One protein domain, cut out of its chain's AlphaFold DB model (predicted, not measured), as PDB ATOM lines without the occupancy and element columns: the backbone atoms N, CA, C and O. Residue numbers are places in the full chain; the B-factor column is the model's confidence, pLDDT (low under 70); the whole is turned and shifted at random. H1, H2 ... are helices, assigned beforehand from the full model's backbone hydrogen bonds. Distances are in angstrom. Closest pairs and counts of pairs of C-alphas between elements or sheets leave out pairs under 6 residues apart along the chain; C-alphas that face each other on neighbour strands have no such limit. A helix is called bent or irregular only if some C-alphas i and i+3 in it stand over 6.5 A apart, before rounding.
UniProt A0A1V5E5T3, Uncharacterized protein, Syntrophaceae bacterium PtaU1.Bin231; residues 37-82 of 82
ATOM      1  N   ALA A  37      -0.547 -17.832  12.661       91.56
ATOM      2  CA  ALA A  37      -0.428 -18.060  14.101       91.56
ATOM      3  C   ALA A  37       0.264 -16.867  14.776       91.56
ATOM      4  O   ALA A  37      -0.193 -16.405  15.824       91.56
ATOM      5  N   GLU A  38       1.293 -16.311  14.127       91.88
ATOM      6  CA  GLU A  38       2.047 -15.152  14.609       91.88
ATOM      7  C   GLU A  38       1.199 -13.876  14.759       91.88
ATOM      8  O   GLU A  38       1.489 -13.038  15.611       91.88
ATOM      9  N   THR A  39       0.109 -13.726  13.999       94.44
ATOM     10  CA  THR A  39      -0.742 -12.524  14.038       94.44
ATOM     11  C   THR A  39      -1.982 -12.675  14.916       94.44
ATOM     12  O   THR A  39      -2.751 -11.722  15.064       94.44
ATOM     13  N   LYS A  40      -2.180 -13.835  15.559       92.81
ATOM     14  CA  LYS A  40      -3.351 -14.108  16.410       92.81
ATOM     15  C   LYS A  40      -3.507 -13.091  17.546       92.81
ATOM     16  O   LYS A  40      -4.622 -12.686  17.854       92.81
ATOM     17  N   ALA A  41      -2.398 -12.629  18.128       93.38
ATOM     18  CA  ALA A  41      -2.415 -11.648  19.215       93.38
ATOM     19  C   ALA A  41      -3.024 -10.293  18.803       93.38
ATOM     20  O   ALA A  41      -3.602  -9.601  19.637       93.38
ATOM     21  N   VAL A  42      -2.965  -9.928  17.517       93.56
ATOM     22  CA  VAL A  42      -3.514  -8.661  17.001       93.56
ATOM     23  C   VAL A  42      -5.039  -8.620  17.112       93.56
ATOM     24  O   VAL A  42      -5.633  -7.556  17.290       93.56
ATOM     25  N   GLU A  43      -5.693  -9.781  17.073       91.88
ATOM     26  CA  GLU A  43      -7.146  -9.885  17.206       91.88
ATOM     27  C   GLU A  43      -7.644  -9.388  18.575       91.88
ATOM     28  O   GLU A  43      -8.753  -8.852  18.670       91.88
ATOM     29  N   ALA A  44      -6.788  -9.453  19.605       91.69
ATOM     30  CA  ALA A  44      -7.074  -8.977  20.957       91.69
ATOM     31  C   ALA A  44      -7.265  -7.452  21.047       91.69
ATOM     32  O   ALA A  44      -7.892  -6.983  21.993       91.69
ATOM     33  N   ALA A  45      -6.833  -6.673  20.046       92.25
ATOM     34  CA  ALA A  45      -7.132  -5.237  19.976       92.25
ATOM     35  C   ALA A  45      -8.651  -4.953  19.938       92.25
ATOM     36  O   ALA A  45      -9.097  -3.860  20.288       92.25
ATOM     37  N   SER A  46      -9.456  -5.961  19.584       91.94
ATOM     38  CA  SER A  46     -10.919  -5.902  19.668       91.94
ATOM     39  C   SER A  46     -11.446  -5.718  21.091       91.94
ATOM     40  O   SER A  46     -12.522  -5.155  21.264       91.94
ATOM     41  N   ALA A  47     -10.682  -6.119  22.112       91.38
ATOM     42  CA  ALA A  47     -11.053  -5.930  23.514       91.38
ATOM     43  C   ALA A  47     -11.041  -4.454  23.951       91.38
ATOM     44  O   ALA A  47     -11.699  -4.102  24.924       91.38
ATOM     45  N   VAL A  48     -10.322  -3.590  23.230       92.75
ATOM     46  CA  VAL A  48     -10.198  -2.152  23.525       92.75
ATOM     47  C   VAL A  48     -10.883  -1.272  22.467       92.75
ATOM     48  O   VAL A  48     -10.624  -0.076  22.390       92.75
ATOM     49  N   GLY A  49     -11.765  -1.853  21.643       90.38
ATOM     50  CA  GLY A  49     -12.610  -1.113  20.695       90.38
ATOM     51  C   GLY A  49     -12.055  -0.947  19.275       90.38
ATOM     52  O   GLY A  49     -12.717  -0.331  18.440       90.38
ATOM     53  N   TYR A  50     -10.888  -1.516  18.953       93.56
ATOM     54  CA  TYR A  50     -10.399  -1.568  17.569       93.56
ATOM     55  C   TYR A  50     -10.987  -2.755  16.797       93.56
ATOM     56  O   TYR A  50     -11.477  -3.721  17.366       93.56
ATOM     57  N   ASN A  51     -10.902  -2.735  15.466       93.56
ATOM     58  CA  ASN A  51     -11.265  -3.899  14.658       93.56
ATOM     59  C   ASN A  51     -10.058  -4.841  14.495       93.56
ATOM     60  O   ASN A  51      -9.382  -4.833  13.461       93.56
ATOM     61  N   GLY A  52      -9.770  -5.636  15.532       93.31
ATOM     62  CA  GLY A  52      -8.593  -6.509  15.581       93.31
ATOM     63  C   GLY A  52      -8.549  -7.555  14.462       93.31
ATOM     64  O   GLY A  52      -7.475  -7.848  13.939       93.31
ATOM     65  N   SER A  53      -9.700  -8.065  14.011       91.69
ATOM     66  CA  SER A  53      -9.763  -9.037  12.907       91.69
ATOM     67  C   SER A  53      -9.402  -8.417  11.552       91.69
ATOM     68  O   SER A  53      -8.651  -9.012  10.775       91.69
ATOM     69  N   GLN A  54      -9.856  -7.191  11.266       94.00
ATOM     70  CA  GLN A  54      -9.427  -6.456  10.070       94.00
ATOM     71  C   GLN A  54      -7.945  -6.085  10.118       94.00
ATOM     72  O   GLN A  54      -7.270  -6.146   9.088       94.00
ATOM     73  N   MET A  55      -7.432  -5.719  11.293       94.12
ATOM     74  CA  MET A  55      -6.003  -5.461  11.482       94.12
ATOM     75  C   MET A  55      -5.181  -6.714  11.186       94.12
ATOM     76  O   MET A  55      -4.293  -6.668  10.335       94.12
ATOM     77  N   ARG A  56      -5.539  -7.848  11.800       94.44
ATOM     78  CA  ARG A  56      -4.900  -9.147  11.565       94.44
ATOM     79  C   ARG A  56      -4.886  -9.514  10.079       94.44
ATOM     80  O   ARG A  56      -3.824  -9.764   9.523       94.44
ATOM     81  N   LYS A  57      -6.030  -9.409   9.394       94.12
ATOM     82  CA  LYS A  57      -6.148  -9.693   7.952       94.12
ATOM     83  C   LYS A  57      -5.244  -8.814   7.079       94.12
ATOM     84  O   LYS A  57      -4.733  -9.270   6.056       94.12
ATOM     85  N   LYS A  58      -5.074  -7.536   7.435       95.31
ATOM     86  CA  LYS A  58      -4.174  -6.628   6.707       95.31
ATOM     87  C   LYS A  58      -2.712  -7.008   6.911       95.31
ATOM     88  O   LYS A  58      -1.968  -6.991   5.935       95.31
ATOM     89  N   ILE A  59      -2.327  -7.348   8.140       95.56
ATOM     90  CA  ILE A  59      -0.961  -7.771   8.467       95.56
ATOM     91  C   ILE A  59      -0.630  -9.076   7.741       95.56
ATOM     92  O   ILE A  59       0.386  -9.121   7.053       95.56
ATOM     93  N   ASP A  60      -1.519 -10.070   7.783       95.62
ATOM     94  CA  ASP A  60      -1.333 -11.351   7.082       95.62
ATOM     95  C   ASP A  60      -1.064 -11.138   5.587       95.62
ATOM     96  O   ASP A  60      -0.078 -11.634   5.053       95.62
ATOM     97  N   ARG A  61      -1.850 -10.280   4.923       95.69
ATOM     98  CA  ARG A  61      -1.649  -9.949   3.501       95.69
ATOM     99  C   ARG A  61      -0.298  -9.279   3.216       95.69
ATOM    100  O   ARG A  61       0.213  -9.360   2.098       95.69
ATOM    101  N   VAL A  62       0.231  -8.502   4.159       96.81
ATOM    102  CA  VAL A  62       1.548  -7.867   4.001       96.81
ATOM    103  C   VAL A  62       2.654  -8.902   4.177       96.81
ATOM    104  O   VAL A  62       3.591  -8.889   3.384       96.81
ATOM    105  N   LEU A  63       2.518  -9.813   5.144       96.38
ATOM    106  CA  LEU A  63       3.447 -10.925   5.346       96.38
ATOM    107  C   LEU A  63       3.467 -11.860   4.134       96.38
ATOM    108  O   LEU A  63       4.539 -12.124   3.608       96.38
ATOM    109  N   ASP A  64       2.306 -12.246   3.601       95.62
ATOM    110  CA  ASP A  64       2.223 -13.093   2.402       95.62
ATOM    111  C   ASP A  64       2.947 -12.463   1.202       95.62
ATOM    112  O   ASP A  64       3.674 -13.132   0.472       95.62
ATOM    113  N   ARG A  65       2.790 -11.147   1.012       96.62
ATOM    114  CA  ARG A  65       3.500 -10.413  -0.047       96.62
ATOM    115  C   ARG A  65       4.996 -10.281   0.221       96.62
ATOM    116  O   ARG A  65       5.770 -10.217  -0.730       96.62
ATOM    117  N   ASN A  66       5.401 -10.196   1.485       96.12
ATOM    118  CA  ASN A  66       6.810 -10.168   1.861       96.12
ATOM    119  C   ASN A  66       7.473 -11.515   1.563       96.12
ATOM    120  O   ASN A  66       8.514 -11.535   0.915       96.12
ATOM    121  N   ASP A  67       6.824 -12.611   1.958       95.88
ATOM    122  CA  ASP A  67       7.292 -13.972   1.711       95.88
ATOM    123  C   ASP A  67       7.427 -14.243   0.211       95.88
ATOM    124  O   ASP A  67       8.444 -14.777  -0.225       95.88
ATOM    125  N   GLU A  68       6.444 -13.826  -0.594       96.19
ATOM    126  CA  GLU A  68       6.522 -13.992  -2.048       96.19
ATOM    127  C   GLU A  68       7.702 -13.224  -2.645       96.19
ATOM    128  O   GLU A  68       8.514 -13.790  -3.374       96.19
ATOM    129  N   ARG A  69       7.872 -11.957  -2.256       95.69
ATOM    130  CA  ARG A  69       9.012 -11.154  -2.707       95.69
ATOM    131  C   ARG A  69      10.350 -11.761  -2.276       95.69
ATOM    132  O   ARG A  69      11.297 -11.756  -3.055       95.69
ATOM    133  N   ASN A  70      10.453 -12.277  -1.052       95.19
ATOM    134  CA  ASN A  70      11.689 -12.906  -0.583       95.19
ATOM    135  C   ASN A  70      12.005 -14.165  -1.396       95.19
ATOM    136  O   ASN A  70      13.152 -14.348  -1.789       95.19
ATOM    137  N   ARG A  71      10.999 -14.975  -1.746       95.00
ATOM    138  CA  ARG A  71      11.186 -16.131  -2.639       95.00
ATOM    139  C   ARG A  71      11.666 -15.719  -4.026       95.00
ATOM    140  O   ARG A  71      12.492 -16.415  -4.609       95.00
ATOM    141  N   GLU A  72      11.156 -14.622  -4.582       93.50
ATOM    142  CA  GLU A  72      11.639 -14.092  -5.865       93.50
ATOM    143  C   GLU A  72      13.106 -13.653  -5.781       93.50
ATOM    144  O   GLU A  72      13.900 -13.989  -6.662       93.50
ATOM    145  N   ILE A  73      13.484 -12.964  -4.700       92.38
ATOM    146  CA  ILE A  73      14.869 -12.552  -4.449       92.38
ATOM    147  C   ILE A  73      15.776 -13.774  -4.294       92.38
ATOM    148  O   ILE A  73      16.833 -13.817  -4.914       92.38
ATOM    149  N   GLU A  74      15.375 -14.778  -3.514       91.38
ATOM    150  CA  GLU A  74      16.143 -16.013  -3.326       91.38
ATOM    151  C   GLU A  74      16.329 -16.773  -4.641       91.38
ATOM    152  O   GLU A  74      17.434 -17.230  -4.930       91.38
ATOM    153  N   LYS A  75      15.290 -16.855  -5.483       89.62
ATOM    154  CA  LYS A  75      15.401 -17.436  -6.832       89.62
ATOM    155  C   LYS A  75      16.385 -16.653  -7.701       89.62
ATOM    156  O   LYS A  75      17.205 -17.263  -8.381       89.62
ATOM    157  N   GLY A  76      16.323 -15.321  -7.671       83.56
ATOM    158  CA  GLY A  76      17.249 -14.457  -8.407       83.56
ATOM    159  C   GLY A  76      18.693 -14.565  -7.910       83.56
ATOM    160  O   GLY A  76      19.616 -14.652  -8.713       83.56
ATOM    161  N   ALA A  77      18.891 -14.629  -6.592       76.06
ATOM    162  CA  ALA A  77      20.196 -14.794  -5.959       76.06
ATOM    163  C   ALA A  77      20.795 -16.185  -6.215       76.06
ATOM    164  O   ALA A  77      21.996 -16.303  -6.438       76.06
ATOM    165  N   ALA A  78      19.966 -17.233  -6.244       70.25
ATOM    166  CA  ALA A  78      20.388 -18.584  -6.611       70.25
ATOM    167  C   ALA A  78      20.719 -18.728  -8.110       70.25
ATOM    168  O   ALA A  78      21.462 -19.634  -8.482       70.25
ATOM    169  N   ALA A  79      20.185 -17.850  -8.967       60.50
ATOM    170  CA  ALA A  79      20.440 -17.831 -10.408       60.50
ATOM    171  C   ALA A  79      21.652 -16.970 -10.819       60.50
ATOM    172  O   ALA A  79      22.030 -16.973 -11.992       60.50
ATOM    173  N   ALA A  80      22.269 -16.236  -9.887       56.28
ATOM    174  CA  ALA A  80      23.468 -15.453 -10.165       56.28
ATOM    175  C   ALA A  80      24.704 -16.378 -10.268       56.28
ATOM    176  O   ALA A  80      24.971 -17.135  -9.329       56.28
ATOM    177  N   PRO A  81      25.473 -16.349 -11.376       59.25
ATOM    178  CA  PRO A  81      26.729 -17.087 -11.457       59.25
ATOM    179  C   PRO A  81      27.748 -16.504 -10.464       59.25
ATOM    180  O   PRO A  81      27.840 -15.285 -10.316       59.25
ATOM    181  N   LYS A  82      28.473 -17.394  -9.773       56.94
ATOM    182  CA  LYS A  82      29.603 -17.049  -8.895       56.94
ATOM    183  C   LYS A  82      30.759 -16.431  -9.669       56.94
ATOM    184  O   LYS A  82      31.023 -16.916 -10.791       56.94
TER     185      LYS A  82
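This is residues 37 to 82 of the 82 residues of an uncharacterized protein of Syntrophaceae bacterium PtaU1.Bin231 (UniProt A0A1V5E5T3). Picture a lopsided helical hairpin: a short helix, H1, folds back beside the first part of one long helix, H2, whose remaining length sticks out alone as an arm from residue 64 onward. The long arm makes the length of the whole. The printed part has 46 residues with two named helices, H1 then H2, and no named strand; the class is all helix. It is extended, with a radius of gyration of the C-alphas of 16.1 A, and a rod in outline, spanning 53 by 13 by 10 A.

Start with H1, residues 40 to 48, and go through a tight link of 3 residues into H2, residues 52 to 78. The two form a helical hairpin: they run opposite ways at a shallow tilt of 27 degrees. They touch, and H2 does so with residues 52 to 56 alone; look at Glu 43 and Gly 52, whose C-alphas are the closest pair at 4.0 A. In H2 every O i to N i+4 pair is within hydrogen-bond range, while in H1 0 of 5 such pairs are, beside 6 of 6 O i to N i+3 pairs.

Find C-alpha 40 at (-3.351, -14.108, 16.410); from there H1 runs 15.5 A to C-alpha 48 at (-10.198, -2.152, 23.525). H1 is neither bent nor irregular, but only just: C-alphas 43 and 46 are 6.0 A apart. H2 begins at C-alpha 52 and runs 38.4 A to C-alpha 78 at (20.388, -18.584, -6.611).

The C-alphas of Gly 49 and Lys 82, 54.0 A apart, are the two farthest from each other. Residues 64 to 82 stand free, of which 64 to 78 belong to H2. The printed part has no cut and ends at Lys 82, the chain's last residue. The model's mean pLDDT over the printed part is 89.6; look for values under 70 at residues 79 to 82.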